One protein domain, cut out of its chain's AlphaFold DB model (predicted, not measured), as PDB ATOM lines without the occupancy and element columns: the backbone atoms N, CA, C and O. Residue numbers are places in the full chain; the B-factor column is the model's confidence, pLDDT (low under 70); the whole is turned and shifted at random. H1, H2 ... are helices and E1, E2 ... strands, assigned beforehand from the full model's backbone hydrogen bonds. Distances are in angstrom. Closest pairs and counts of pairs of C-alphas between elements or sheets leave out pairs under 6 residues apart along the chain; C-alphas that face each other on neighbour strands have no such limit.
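This is residues 7 to 113 of the 132 residues of an uncharacterized protein of Oscillibacter sp. 1-3 (UniProt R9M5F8). A twisted four-stranded sheet has H2 packed on one face and H3 running close to H2, while H1 and H4 gather where E1 ends and E4 begins. Beyond E4 a tail leads away to little H5, and residues 104 to 109 stick out. The printed part has 107 residues, in the order E1 H1 H2 E2 E3 H3 H4 E4 H5; the sheet, E2 E3 E1 E4, is antiparallel and the class mixed. It is loose, with a radius of gyration of the C-alphas of 16.7 A and spans of 51 by 35 by 22 A.

Find C-alpha 7 at (37.679, 42.290, -45.381), where E1, residues 7 to 12, begins its 16.9 A. Its sheet also holds E2, 49 to 51, E3, 56 to 59, and E4, 86 to 94, 22.5 A long. Look for H1 at 14 to 20, H2 at 32 to 46, 22.6 A, H3 at 65 to 78, 20.0 A, H4 at 82 to 85, and H5 at 101 to 104, ending at C-alpha 104 (48.290, 43.745, -66.665).

Between E1 and E4, N 9 and O 90 are 2.9 A apart; between E3 and E1, N 8 and O 57, 2.8 A; in the hairpin E2 and E3, N 50 and O 58, 2.8 A. E1, H1 H2, E2 and E3, H3 H4, E4 are split strand-helix-strand units, same-way strands with another strand between, each with a right-handed crossover. H2 makes two layers, helix on sheet, at a height over the sheet of 7.2 A; its closest C-alphas to E2 are Arg 41 and Trp 51, 6.9 A. H2 and H3 are close but not clearly touching, at Phe 43 and Met 75, C-alphas 7.4 A. H1 touches H4, closest C-alphas Ala 16 and Cys 85, 5.0 A. Every O i to N i+4 pair is within hydrogen-bond range in H1 and H3, 8 of 11 in H2; H4 and H5 are too short for one.

The farthest C-alphas, Glu 25 and Pro 110, are 51.2 A apart. The printed part has no cut, and H1 to H2 is the long link. Look for pLDDT under 70 at residues 25 to 28, 106 and 108 to 113.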
ATOM      1  N   GLN A   7      36.864  43.414 -44.955       97.50
ATOM      2  CA  GLN A   7      37.679  42.290 -45.381       97.50
ATOM      3  C   GLN A   7      38.037  41.475 -44.146       97.50
ATOM      4  O   GLN A   7      38.452  42.048 -43.145       97.50
ATOM      5  N   ILE A   8      37.881  40.160 -44.217       97.44
ATOM      6  CA  ILE A   8      38.344  39.237 -43.188       97.44
ATOM      7  C   ILE A   8      39.425  38.356 -43.796       97.44
ATOM      8  O   ILE A   8      39.246  37.784 -44.875       97.44
ATOM      9  N   THR A   9      40.542  38.257 -43.092       97.12
ATOM     10  CA  THR A   9      41.662  37.379 -43.417       97.12
ATOM     11  C   THR A   9      41.940  36.475 -42.232       97.12
ATOM     12  O   THR A   9      41.829  36.917 -41.090       97.12
ATOM     13  N   PHE A  10      42.315  35.226 -42.478       94.62
ATOM     14  CA  PHE A  10      42.736  34.323 -41.410       94.62
ATOM     15  C   PHE A  10      43.843  33.370 -41.859       94.62
ATOM     16  O   PHE A  10      43.934  33.016 -43.036       94.62
ATOM     17  N   ASP A  11      44.644  32.918 -40.902       95.06
ATOM     18  CA  ASP A  11      45.634  31.859 -41.071       95.06
ATOM     19  C   ASP A  11      45.348  30.698 -40.114       95.06
ATOM     20  O   ASP A  11      44.957  30.898 -38.960       95.06
ATOM     21  N   LEU A  12      45.536  29.473 -40.606       94.94
ATOM     22  CA  LEU A  12      45.297  28.243 -39.854       94.94
ATOM     23  C   LEU A  12      46.597  27.447 -39.726       94.94
ATOM     24  O   LEU A  12      47.352  27.278 -40.682       94.94
ATOM     25  N   SER A  13      46.838  26.887 -38.544       95.50
ATOM     26  CA  SER A  13      47.903  25.915 -38.332       95.50
ATOM     27  C   SER A  13      47.541  24.579 -38.974       95.50
ATOM     28  O   SER A  13      46.555  23.955 -38.584       95.50
ATOM     29  N   GLN A  14      48.349  24.125 -39.937       91.94
ATOM     30  CA  GLN A  14      48.175  22.804 -40.552       91.94
ATOM     31  C   GLN A  14      48.330  21.673 -39.531       91.94
ATOM     32  O   GLN A  14      47.504  20.769 -39.507       91.94
ATOM     33  N   GLU A  15      49.313  21.777 -38.635       93.44
ATOM     34  CA  GLU A  15      49.519  20.817 -37.544       93.44
ATOM     35  C   GLU A  15      48.279  20.719 -36.638       93.44
ATOM     36  O   GLU A  15      47.767  19.634 -36.364       93.44
ATOM     37  N   ALA A  16      47.720  21.864 -36.236       94.88
ATOM     38  CA  ALA A  16      46.526  21.878 -35.396       94.88
ATOM     39  C   ALA A  16      45.280  21.396 -36.152       94.88
ATOM     40  O   ALA A  16      44.393  20.788 -35.556       94.88
ATOM     41  N   LEU A  17      45.185  21.659 -37.457       93.62
ATOM     42  CA  LEU A  17      44.118  21.129 -38.306       93.62
ATOM     43  C   LEU A  17      44.181  19.602 -38.386       93.62
ATOM     44  O   LEU A  17      43.148  18.945 -38.282       93.62
ATOM     45  N   GLU A  18      45.372  19.027 -38.528       91.56
ATOM     46  CA  GLU A  18      45.564  17.576 -38.532       91.56
ATOM     47  C   GLU A  18      45.119  16.928 -37.215       91.56
ATOM     48  O   GLU A  18      44.487  15.867 -37.246       91.56
ATOM     49  N   ALA A  19      45.381  17.593 -36.085       91.75
ATOM     50  CA  ALA A  19      45.041  17.108 -34.751       91.75
ATOM     51  C   ALA A  19      43.569  17.330 -34.351       91.75
ATOM     52  O   ALA A  19      42.968  16.469 -33.708       91.75
ATOM     53  N   HIS A  20      42.980  18.476 -34.704       93.88
ATOM     54  CA  HIS A  20      41.708  18.933 -34.126       93.88
ATOM     55  C   HIS A  20      40.547  19.025 -35.116       93.88
ATOM     56  O   HIS A  20      39.396  19.141 -34.685       93.88
ATOM     57  N   TYR A  21      40.797  18.972 -36.428       94.06
ATOM     58  CA  TYR A  21      39.705  18.995 -37.395       94.06
ATOM     59  C   TYR A  21      38.928  17.665 -37.357       94.06
ATOM     60  O   TYR A  21      39.550  16.599 -37.475       94.06
ATOM     61  N   PRO A  22      37.583  17.692 -37.234       90.25
ATOM     62  CA  PRO A  22      36.778  16.488 -37.081       90.25
ATOM     63  C   PRO A  22      37.029  15.469 -38.194       90.25
ATOM     64  O   PRO A  22      36.862  15.746 -39.386       90.25
ATOM     65  N   ARG A  23      37.397  14.247 -37.803       83.31
ATOM     66  CA  ARG A  23      37.437  13.104 -38.716       83.31
ATOM     67  C   ARG A  23      36.041  12.510 -38.799       83.31
ATOM     68  O   ARG A  23      35.507  12.030 -37.807       83.31
ATOM     69  N   GLY A  24      35.446  12.534 -39.989       72.88
ATOM     70  CA  GLY A  24      34.252  11.730 -40.235       72.88
ATOM     71  C   GLY A  24      34.595  10.247 -40.081       72.88
ATOM     72  O   GLY A  24      35.673   9.830 -40.492       72.88
ATOM     73  N   GLU A  25      33.675   9.441 -39.555       65.81
ATOM     74  CA  GLU A  25      33.880   8.002 -39.287       65.81
ATOM     75  C   GLU A  25      34.360   7.194 -40.509       65.81
ATOM     76  O   GLU A  25      34.961   6.133 -40.377       65.81
ATOM     77  N   ARG A  26      34.120   7.707 -41.724       64.38
ATOM     78  CA  ARG A  26      34.519   7.092 -43.003       64.38
ATOM     79  C   ARG A  26      35.714   7.772 -43.677       64.38
ATOM     80  O   ARG A  26      36.058   7.429 -44.808       64.38
ATOM     81  N   ALA A  27      36.325   8.767 -43.038       63.06
ATOM     82  CA  ALA A  27      37.452   9.495 -43.598       63.06
ATOM     83  C   ALA A  27      38.715   8.621 -43.555       63.06
ATOM     84  O   ALA A  27      39.464   8.634 -42.588       63.06
ATOM     85  N   ARG A  28      38.953   7.867 -44.634       64.75
ATOM     86  CA  ARG A  28      40.217   7.145 -44.882       64.75
ATOM     87  C   ARG A  28      41.304   8.023 -45.511       64.75
ATOM     88  O   ARG A  28      42.391   7.538 -45.788       64.75
ATOM     89  N   SER A  29      40.990   9.286 -45.803       73.12
ATOM     90  CA  SER A  29      41.919  10.201 -46.463       73.12
ATOM     91  C   SER A  29      42.882  10.809 -45.451       73.12
ATOM     92  O   SER A  29      42.440  11.413 -44.474       73.12
ATOM     93  N   GLU A  30      44.178  10.712 -45.740       72.69
ATOM     94  CA  GLU A  30      45.265  11.336 -44.972       72.69
ATOM     95  C   GLU A  30      45.143  12.869 -44.913       72.69
ATOM     96  O   GLU A  30      45.619  13.498 -43.974       72.69
ATOM     97  N   HIS A  31      44.422  13.482 -45.860       78.81
ATOM     98  CA  HIS A  31      44.210  14.931 -45.932       78.81
ATOM     99  C   HIS A  31      42.759  15.342 -45.643       78.81
ATOM    100  O   HIS A  31      42.199  16.214 -46.318       78.81
ATOM    101  N   HIS A  32      42.116  14.708 -44.655       83.50
ATOM    102  CA  HIS A  32      40.721  14.993 -44.280       83.50
ATOM    103  C   HIS A  32      40.491  16.473 -43.930       83.50
ATOM    104  O   HIS A  32      39.448  17.035 -44.269       83.50
ATOM    105  N   TYR A  33      41.496  17.116 -43.336       84.50
ATOM    106  CA  TYR A  33      41.484  18.515 -42.916       84.50
ATOM    107  C   TYR A  33      41.394  19.531 -44.060       84.50
ATOM    108  O   TYR A  33      41.053  20.684 -43.818       84.50
ATOM    109  N   ARG A  34      41.602  19.141 -45.329       85.06
ATOM    110  CA  ARG A  34      41.379  20.048 -46.476       85.06
ATOM    111  C   ARG A  34      39.929  20.535 -46.567       85.06
ATOM    112  O   ARG A  34      39.682  21.608 -47.117       85.06
ATOM    113  N   LYS A  35      38.975  19.786 -46.003       90.81
ATOM    114  CA  LYS A  35      37.575  20.219 -45.896       90.81
ATOM    115  C   LYS A  35      37.379  21.421 -44.969       90.81
ATOM    116  O   LYS A  35      36.428  22.160 -45.186       90.81
ATOM    117  N   ALA A  36      38.299  21.695 -44.041       93.69
ATOM    118  CA  ALA A  36      38.239  22.854 -43.149       93.69
ATOM    119  C   ALA A  36      38.050  24.174 -43.913       93.69
ATOM    120  O   ALA A  36      37.148  24.954 -43.614       93.69
ATOM    121  N   TYR A  37      38.845  24.389 -44.965       93.31
ATOM    122  CA  TYR A  37      38.738  25.584 -45.804       93.31
ATOM    123  C   TYR A  37      37.420  25.641 -46.583       93.31
ATOM    124  O   TYR A  37      36.887  26.726 -46.809       93.31
ATOM    125  N   GLN A  38      36.867  24.488 -46.974       92.69
ATOM    126  CA  GLN A  38      35.563  24.418 -47.639       92.69
ATOM    127  C   GLN A  38      34.422  24.745 -46.672       92.69
ATOM    128  O   GLN A  38      33.490  25.452 -47.053       92.69
ATOM    129  N   ASP A  39      34.497  24.270 -45.430       95.12
ATOM    130  CA  ASP A  39      33.502  24.557 -44.397       95.12
ATOM    131  C   ASP A  39      33.508  26.038 -44.017       95.12
ATOM    132  O   ASP A  39      32.446  26.660 -43.976       95.12
ATOM    133  N   ILE A  40      34.696  26.633 -43.844       95.81
ATOM    134  CA  ILE A  40      34.818  28.079 -43.617       95.81
ATOM    135  C   ILE A  40      34.262  28.851 -44.809       95.81
ATOM    136  O   ILE A  40      33.472  29.773 -44.622       95.81
ATOM    137  N   ARG A  41      34.609  28.459 -46.041       95.44
ATOM    138  CA  ARG A  41      34.086  29.116 -47.243       95.44
ATOM    139  C   ARG A  41      32.560  29.114 -47.269       95.44
ATOM    140  O   ARG A  41      31.960  30.166 -47.466       95.44
ATOM    141  N   ARG A  42      31.934  27.961 -47.024       96.19
ATOM    142  CA  ARG A  42      30.470  27.828 -46.973       96.19
ATOM    143  C   ARG A  42      29.853  28.691 -45.878       96.19
ATOM    144  O   ARG A  42      28.821  29.315 -46.113       96.19
ATOM    145  N   PHE A  43      30.471  28.729 -44.697       97.50
ATOM    146  CA  PHE A  43      30.032  29.597 -43.608       97.50
ATOM    147  C   PHE A  43      30.075  31.070 -44.035       97.50
ATOM    148  O   PHE A  43      29.071  31.768 -43.925       97.50
ATOM    149  N   MET A  44      31.200  31.525 -44.587       97.69
ATOM    150  CA  MET A  44      31.396  32.915 -45.006       97.69
ATOM    151  C   MET A  44      30.426  33.327 -46.120       97.69
ATOM    152  O   MET A  44      29.775  34.364 -46.016       97.69
ATOM    153  N   GLU A  45      30.254  32.490 -47.145       96.50
ATOM    154  CA  GLU A  45      29.304  32.742 -48.238       96.50
ATOM    155  C   GLU A  45      27.860  32.858 -47.718       96.50
ATOM    156  O   GLU A  45      27.112  33.739 -48.148       96.50
ATOM    157  N   LYS A  46      27.471  32.034 -46.733       97.25
ATOM    158  CA  LYS A  46      26.154  32.120 -46.079       97.25
ATOM    159  C   LYS A  46      25.961  33.434 -45.312       97.25
ATOM    160  O   LYS A  46      24.840  33.929 -45.248       97.25
ATOM    161  N   GLN A  47      27.035  33.998 -44.762       97.19
ATOM    162  CA  GLN A  47      27.030  35.269 -44.032       97.19
ATOM    163  C   GLN A  47      27.162  36.506 -44.942       97.19
ATOM    164  O   GLN A  47      27.310  37.622 -44.449       97.19
ATOM    165  N   GLY A  48      27.113  36.338 -46.268       96.94
ATOM    166  CA  GLY A  48      27.216  37.457 -47.211       96.94
ATOM    167  C   GLY A  48      28.646  37.957 -47.412       96.94
ATOM    168  O   GLY A  48      28.864  39.150 -47.627       96.94
ATOM    169  N   PHE A  49      29.627  37.056 -47.323       97.44
ATOM    170  CA  PHE A  49      31.007  37.326 -47.702       97.44
ATOM    171  C   PHE A  49      31.369  36.590 -48.989       97.44
ATOM    172  O   PHE A  49      31.283  35.365 -49.072       97.44
ATOM    173  N   ALA A  50      31.870  37.331 -49.970       94.94
ATOM    174  CA  ALA A  50      32.467  36.771 -51.167       94.94
ATOM    175  C   ALA A  50      33.893  36.282 -50.878       94.94
ATOM    176  O   ALA A  50      34.748  37.043 -50.409       94.94
ATOM    177  N   TRP A  51      34.165  35.020 -51.211       94.31
ATOM    178  CA  TRP A  51      35.526  34.490 -51.259       94.31
ATOM    179  C   TRP A  51      36.339  35.198 -52.350       94.31
ATOM    180  O   TRP A  51      35.839  35.464 -53.448       94.31
ATOM    181  N   ARG A  52      37.597  35.515 -52.043       89.44
ATOM    182  CA  ARG A  52      38.561  36.069 -52.997       89.44
ATOM    183  C   ARG A  52      39.652  35.048 -53.286       89.44
ATOM    184  O   ARG A  52      39.390  34.045 -53.935       89.44
ATOM    185  N   GLN A  53      40.867  35.315 -52.831       84.50
ATOM    186  CA  GLN A  53      42.011  34.433 -52.997       84.50
ATOM    187  C   GLN A  53      42.460  33.942 -51.623       84.50
ATOM    188  O   GLN A  53      42.449  34.700 -50.655       84.50
ATOM    189  N   ASN A  54      42.867  32.676 -51.543       87.25
ATOM    190  CA  ASN A  54      43.325  32.035 -50.308       87.25
ATOM    191  C   ASN A  54      42.279  32.173 -49.182       87.25
ATOM    192  O   ASN A  54      41.107  31.859 -49.386       87.25
ATOM    193  N   SER A  55      42.692  32.648 -48.008       93.06
ATOM    194  CA  SER A  55      41.846  32.840 -46.827       93.06
ATOM    195  C   SER A  55      41.274  34.260 -46.722       93.06
ATOM    196  O   SER A  55      41.047  34.755 -45.619       93.06
ATOM    197  N   VAL A  56      41.083  34.946 -47.855       95.88
ATOM    198  CA  VAL A  56      40.573  36.323 -47.902       95.88
ATOM    199  C   VAL A  56      39.101  36.337 -48.298       95.88
ATOM    200  O   VAL A  56      38.707  35.793 -49.334       95.88
ATOM    201  N   TYR A  57      38.300  37.024 -47.488       97.12
ATOM    202  CA  TYR A  57      36.861  37.169 -47.661       97.12
ATOM    203  C   TYR A  57      36.460  38.624 -47.551       97.12
ATOM    204  O   TYR A  57      37.028  39.383 -46.768       97.12
ATOM    205  N   VAL A  58      35.466  39.022 -48.330       96.75
ATOM    206  CA  VAL A  58      35.049  40.415 -48.418       96.75
ATOM    207  C   VAL A  58      33.537  40.508 -48.332       96.75
ATOM    208  O   VAL A  58      32.844  39.812 -49.065       96.75
ATOM    209  N   SER A  59      33.031  41.371 -47.454       97.25
ATOM    210  CA  SER A  59      31.596  41.542 -47.262       97.25
ATOM    211  C   SER A  59      30.939  42.127 -48.515       97.25
ATOM    212  O   SER A  59      31.449  43.078 -49.127       97.25
ATOM    213  N   ASP A  60      29.785  41.568 -48.872       94.75
ATOM    214  CA  ASP A  60      28.958  42.031 -49.987       94.75
ATOM    215  C   ASP A  60      28.342  43.408 -49.685       94.75
ATOM    216  O   ASP A  60      28.151  44.228 -50.585       94.75
ATOM    217  N   ALA A  61      28.071  43.686 -48.405       94.69
ATOM    218  CA  ALA A  61      27.481  44.930 -47.919       94.69
ATOM    219  C   ALA A  61      28.327  45.577 -46.802       94.69
ATOM    220  O   ALA A  61      29.131  44.895 -46.157       94.69
ATOM    221  N   PRO A  62      28.181  46.893 -46.554       96.31
ATOM    222  CA  PRO A  62      28.759  47.541 -45.381       96.31
ATOM    223  C   PRO A  62      28.225  46.939 -44.077       96.31
ATOM    224  O   PRO A  62      27.033  46.677 -43.958       96.31
ATOM    225  N   MET A  63      29.104  46.775 -43.091       97.12
ATOM    226  CA  MET A  63      28.796  46.199 -41.780       97.12
ATOM    227  C   MET A  63      29.350  47.091 -40.668       97.12
ATOM    228  O   MET A  63      30.342  47.812 -40.854       97.12
ATOM    229  N   THR A  64      28.713  47.057 -39.503       97.38
ATOM    230  CA  THR A  64      29.248  47.654 -38.277       97.38
ATOM    231  C   THR A  64      30.310  46.747 -37.655       97.38
ATOM    232  O   THR A  64      30.441  45.573 -37.997       97.38
ATOM    233  N   THR A  65      31.077  47.280 -36.704       95.38
ATOM    234  CA  THR A  65      31.990  46.463 -35.891       95.38
ATOM    235  C   THR A  65      31.234  45.409 -35.076       95.38
ATOM    236  O   THR A  65      31.721  44.292 -34.937       95.38
ATOM    237  N   MET A  66      30.029  45.725 -34.588       97.00
ATOM    238  CA  MET A  66      29.212  44.774 -33.825       97.00
ATOM    239  C   MET A  66      28.756  43.589 -34.672       97.00
ATOM    240  O   MET A  66      28.795  42.461 -34.191       97.00
ATOM    241  N   ASP A  67      28.408  43.818 -35.940       97.38
ATOM    242  CA  ASP A  67      28.041  42.727 -36.851       97.38
ATOM    243  C   ASP A  67      29.206  41.745 -37.041       97.38
ATOM    244  O   ASP A  67      28.998  40.535 -37.081       97.38
ATOM    245  N   ILE A  68      30.446  42.250 -37.098       97.38
ATOM    246  CA  ILE A  68      31.647  41.406 -37.171       97.38
ATOM    247  C   ILE A  68      31.871  40.618 -35.879       97.38
ATOM    248  O   ILE A  68      32.228  39.444 -35.942       97.38
ATOM    249  N   VAL A  69      31.638  41.221 -34.711       96.75
ATOM    250  CA  VAL A  69      31.733  40.507 -33.424       96.75
ATOM    251  C   VAL A  69      30.727  39.355 -33.368       96.75
ATOM    252  O   VAL A  69      31.106  38.234 -33.032       96.75
ATOM    253  N   LEU A  70      29.471  39.606 -33.748       97.50
ATOM    254  CA  LEU A  70      28.422  38.583 -33.782       97.50
ATOM    255  C   LEU A  70      28.740  37.471 -34.789       97.50
ATOM    256  O   LEU A  70      28.580  36.291 -34.481       97.50
ATOM    257  N   LEU A  71      29.250  37.829 -35.968       97.38
ATOM    258  CA  LEU A  71      29.692  36.862 -36.970       97.38
ATOM    259  C   LEU A  71      30.814  35.959 -36.445       97.38
ATOM    260  O   LEU A  71      30.762  34.747 -36.650       97.38
ATOM    261  N   SER A  72      31.798  36.519 -35.738       96.06
ATOM    262  CA  SER A  72      32.891  35.747 -35.131       96.06
ATOM    263  C   SER A  72      32.391  34.775 -34.058       96.06
ATOM    264  O   SER A  72      32.878  33.649 -33.980       96.06
ATOM    265  N   GLN A  73      31.390  35.165 -33.263       96.69
ATOM    266  CA  GLN A  73      30.749  34.270 -32.291       96.69
ATOM    267  C   GLN A  73      30.026  33.115 -32.994       96.69
ATOM    268  O   GLN A  73      30.290  31.951 -32.699       96.69
ATOM    269  N   GLN A  74      29.203  33.420 -34.002       97.56
ATOM    270  CA  GLN A  74      28.513  32.405 -34.806       97.56
ATOM    271  C   GLN A  74      29.487  31.459 -35.519       97.56
ATOM    272  O   GLN A  74      29.197  30.272 -35.682       97.56
ATOM    273  N   MET A  75      30.642  31.971 -35.951       96.12
ATOM    274  CA  MET A  75      31.705  31.173 -36.560       96.12
ATOM    275  C   MET A  75      32.291  30.179 -35.555       96.12
ATOM    276  O   MET A  75      32.414  29.000 -35.880       96.12
ATOM    277  N   ALA A  76      32.596  30.626 -34.334       95.19
ATOM    278  CA  ALA A  76      33.119  29.764 -33.276       95.19
ATOM    279  C   ALA A  76      32.123  28.666 -32.864       95.19
ATOM    280  O   ALA A  76      32.533  27.539 -32.589       95.19
ATOM    281  N   GLU A  77      30.823  28.970 -32.861       96.38
ATOM    282  CA  GLU A  77      29.758  27.995 -32.594       96.38
ATOM    283  C   GLU A  77      29.585  26.994 -33.745       96.38
ATOM    284  O   GLU A  77      29.459  25.791 -33.517       96.38
ATOM    285  N   SER A  78      29.602  27.479 -34.989       96.44
ATOM    286  CA  SER A  78      29.384  26.647 -36.180       96.44
ATOM    287  C   SER A  78      30.590  25.768 -36.514       96.44
ATOM    288  O   SER A  78      30.429  24.689 -37.081       96.44
ATOM    289  N   LEU A  79      31.801  26.222 -36.175       96.06
ATOM    290  CA  LEU A  79      33.072  25.554 -36.455       96.06
ATOM    291  C   LEU A  79      33.916  25.437 -35.167       96.06
ATOM    292  O   LEU A  79      34.967  26.076 -35.061       96.06
ATOM    293  N   PRO A  80      33.527  24.597 -34.184       95.44
ATOM    294  CA  PRO A  80      34.173  24.565 -32.864       95.44
ATOM    295  C   PRO A  80      35.662  24.196 -32.867       95.44
ATOM    296  O   PRO A  80      36.378  24.502 -31.912       95.44
ATOM    297  N   TRP A  81      36.137  23.533 -33.924       95.62
ATOM    298  CA  TRP A  81      37.548  23.193 -34.127       95.62
ATOM    299  C   TRP A  81      38.397  24.419 -34.486       95.62
ATOM    300  O   TRP A  81      39.593  24.441 -34.208       95.62
ATOM    301  N   MET A  82      37.796  25.470 -35.055       94.56
ATOM    302  CA  MET A  82      38.524  26.617 -35.598       94.56
ATOM    303  C   MET A  82      39.326  27.358 -34.529       94.56
ATOM    304  O   MET A  82      40.459  27.752 -34.788       94.56
ATOM    305  N   ARG A  83      38.798  27.469 -33.304       93.25
ATOM    306  CA  ARG A  83      39.496  28.106 -32.171       93.25
ATOM    307  C   ARG A  83      40.818  27.429 -31.791       93.25
ATOM    308  O   ARG A  83      41.666  28.074 -31.196       93.25
ATOM    309  N   LEU A  84      40.971  26.139 -32.099       95.44
ATOM    310  CA  LEU A  84      42.193  25.373 -31.829       95.44
ATOM    311  C   LEU A  84      43.190  25.475 -32.986       95.44
ATOM    312  O   LEU A  84      44.372  25.203 -32.814       95.44
ATOM    313  N   CYS A  85      42.705  25.845 -34.172       96.06
ATOM    314  CA  CYS A  85      43.479  25.829 -35.404       96.06
ATOM    315  C   CYS A  85      43.876  27.225 -35.890       96.06
ATOM    316  O   CYS A  85      44.799  27.329 -36.694       96.06
ATOM    317  N   VAL A  86      43.187  28.284 -35.464       95.88
ATOM    318  CA  VAL A  86      43.442  29.648 -35.940       95.88
ATOM    319  C   VAL A  86      44.726  30.207 -35.329       95.88
ATOM    320  O   VAL A  86      44.907  30.199 -34.114       95.88
ATOM    321  N   LYS A  87      45.630  30.682 -36.187       96.69
ATOM    322  CA  LYS A  87      46.848  31.401 -35.787       96.69
ATOM    323  C   LYS A  87      46.592  32.897 -35.726       96.69
ATOM    324  O   LYS A  87      46.983  33.565 -34.778       96.69
ATOM    325  N   GLU A  88      45.907  33.398 -36.745       96.00
ATOM    326  CA  GLU A  88      45.575  34.806 -36.887       96.00
ATOM    327  C   GLU A  88      44.212  34.940 -37.558       96.00
ATOM    328  O   GLU A  88      43.881  34.184 -38.473       96.00
ATOM    329  N   ILE A  89      43.415  35.906 -37.109       95.69
ATOM    330  CA  ILE A  89      42.200  36.338 -37.790       95.69
ATOM    331  C   ILE A  89      42.044  37.844 -37.617       95.69
ATOM    332  O   ILE A  89      42.055  38.357 -36.499       95.69
ATOM    333  N   THR A  90      41.881  38.546 -38.733       97.12
ATOM    334  CA  THR A  90      41.878  40.007 -38.770       97.12
ATOM    335  C   THR A  90      40.708  40.489 -39.612       97.12
ATOM    336  O   THR A  90      40.451  39.971 -40.699       97.12
ATOM    337  N   ALA A  91      39.991  41.492 -39.103       96.81
ATOM    338  CA  ALA A  91      38.961  42.211 -39.840       96.81
ATOM    339  C   ALA A  91      39.451  43.630 -40.147       96.81
ATOM    340  O   ALA A  91      39.914  44.344 -39.259       96.81
ATOM    341  N   THR A  92      39.329  44.047 -41.401       96.75
ATOM    342  CA  THR A  92      39.789  45.346 -41.891       96.75
ATOM    343  C   THR A  92      38.639  46.095 -42.543       96.75
ATOM    344  O   THR A  92      37.904  45.545 -43.367       96.75
ATOM    345  N   ASP A  93      38.500  47.369 -42.197       96.19
ATOM    346  CA  ASP A  93      37.611  48.293 -42.889       96.19
ATOM    347  C   ASP A  93      38.189  48.627 -44.267       96.19
ATOM    348  O   ASP A  93      39.303  49.137 -44.373       96.19
ATOM    349  N   ILE A  94      37.424  48.362 -45.324       94.62
ATOM    350  CA  ILE A  94      37.850  48.608 -46.702       94.62
ATOM    351  C   ILE A  94      36.935  49.611 -47.407       94.62
ATOM    352  O   ILE A  94      35.726  49.682 -47.163       94.62
ATOM    353  N   GLY A  95      37.540  50.394 -48.299       90.25
ATOM    354  CA  GLY A  95      36.850  51.314 -49.196       90.25
ATOM    355  C   GLY A  95      36.483  50.657 -50.528       90.25
ATOM    356  O   GLY A  95      36.035  49.511 -50.586       90.25
ATOM    357  N   ALA A  96      36.678  51.399 -51.618       86.19
ATOM    358  CA  ALA A  96      36.535  50.858 -52.962       86.19
ATOM    359  C   ALA A  96      37.653  49.846 -53.271       86.19
ATOM    360  O   ALA A  96      38.794  50.014 -52.846       86.19
ATOM    361  N   GLN A  97      37.314  48.801 -54.024       82.19
ATOM    362  CA  GLN A  97      38.231  47.737 -54.423       82.19
ATOM    363  C   GLN A  97      38.220  47.630 -55.945       82.19
ATOM    364  O   GLN A  97      37.146  47.608 -56.539       82.19
ATOM    365  N   TYR A  98      39.399  47.538 -56.553       81.19
ATOM    366  CA  TYR A  98      39.586  47.542 -58.004       81.19
ATOM    367  C   TYR A  98      40.377  46.301 -58.421       81.19
ATOM    368  O   TYR A  98      41.313  45.905 -57.723       81.19
ATOM    369  N   SER A  99      40.003  45.679 -59.540       80.69
ATOM    370  CA  SER A  99      40.811  44.618 -60.143       80.69
ATOM    371  C   SER A  99      41.875  45.255 -61.026       80.69
ATOM    372  O   SER A  99      41.548  45.954 -61.978       80.69
ATOM    373  N   LEU A 100      43.151  44.999 -60.736       83.62
ATOM    374  CA  LEU A 100      44.256  45.463 -61.584       83.62
ATOM    375  C   LEU A 100      44.584  44.471 -62.708       83.62
ATOM    376  O   LEU A 100      45.475  44.729 -63.511       83.62
ATOM    377  N   LEU A 101      43.876  43.337 -62.780       81.94
ATOM    378  CA  LEU A 101      44.192  42.259 -63.716       81.94
ATOM    379  C   LEU A 101      44.160  42.737 -65.169       81.94
ATOM    380  O   LEU A 101      45.072  42.423 -65.924       81.94
ATOM    381  N   GLY A 102      43.156  43.529 -65.542       71.12
ATOM    382  CA  GLY A 102      43.050  44.036 -66.906       71.12
ATOM    383  C   GLY A 102      44.022  45.177 -67.229       71.12
ATOM    384  O   GLY A 102      44.197  45.492 -68.394       71.12
ATOM    385  N   LEU A 103      44.693  45.781 -66.239       78.06
ATOM    386  CA  LEU A 103      45.826  46.678 -66.518       78.06
ATOM    387  C   LEU A 103      47.083  45.887 -66.886       78.06
ATOM    388  O   LEU A 103      47.958  46.392 -67.580       78.06
ATOM    389  N   LEU A 104      47.175  44.649 -66.400       83.12
ATOM    390  CA  LEU A 104      48.290  43.745 -66.665       83.12
ATOM    391  C   LEU A 104      48.045  42.850 -67.887       83.12
ATOM    392  O   LEU A 104      48.977  42.205 -68.365       83.12
ATOM    393  N   ARG A 105      46.806  42.786 -68.382       80.62
ATOM    394  CA  ARG A 105      46.396  41.957 -69.516       80.62
ATOM    395  C   ARG A 105      45.932  42.844 -70.667       80.62
ATOM    396  O   ARG A 105      44.978  43.598 -70.531       80.62
ATOM    397  N   SER A 106      46.617  42.754 -71.802       66.69
ATOM    398  CA  SER A 106      46.420  43.599 -72.990       66.69
ATOM    399  C   SER A 106      45.095  43.372 -73.737       66.69
ATOM    400  O   SER A 106      44.799  44.097 -74.681       66.69
ATOM    401  N   ASP A 107      44.297  42.390 -73.325       71.56
ATOM    402  CA  ASP A 107      43.072  41.920 -73.976       71.56
ATOM    403  C   ASP A 107      41.787  42.185 -73.167       71.56
ATOM    404  O   ASP A 107      40.699  41.805 -73.596       71.56
ATOM    405  N   THR A 108      41.873  42.847 -72.007       62.34
ATOM    406  CA  THR A 108      40.708  43.052 -71.131       62.34
ATOM    407  C   THR A 108      39.921  44.325 -71.497       62.34
ATOM    408  O   THR A 108      40.495  45.418 -71.492       62.34
ATOM    409  N   PRO A 109      38.600  44.242 -71.772       65.44
ATOM    410  CA  PRO A 109      37.779  45.416 -72.060       65.44
ATOM    411  C   PRO A 109      37.744  46.406 -70.879       65.44
ATOM    412  O   PRO A 109      37.613  45.976 -69.730       65.44
ATOM    413  N   PRO A 110      37.747  47.734 -71.117       62.25
ATOM    414  CA  PRO A 110      37.792  48.750 -70.057       62.25
ATOM    415  C   PRO A 110      36.698  48.639 -68.981       62.25
ATOM    416  O   PRO A 110      36.899  49.064 -67.846       62.25
ATOM    417  N   ALA A 111      35.547  48.049 -69.317       62.03
ATOM    418  CA  ALA A 111      34.441  47.836 -68.387       62.03
ATOM    419  C   ALA A 111      34.761  46.836 -67.257       62.03
ATOM    420  O   ALA A 111      34.169  46.933 -66.186       62.03
ATOM    421  N   GLU A 112      35.710  45.915 -67.457       58.38
ATOM    422  CA  GLU A 112      36.160  44.964 -66.426       58.38
ATOM    423  C   GLU A 112      37.237  45.547 -65.493       58.38
ATOM    424  O   GLU A 112      37.543  44.964 -64.450       58.38
ATOM    425  N   LEU A 113      37.798  46.715 -65.831       59.09
ATOM    426  CA  LEU A 113      38.782  47.429 -65.005       59.09
ATOM    427  C   LEU A 113      38.137  48.185 -63.838       59.09
ATOM    428  O   LEU A 113      38.804  48.524 -62.858       59.09
TER     429      LEU A 113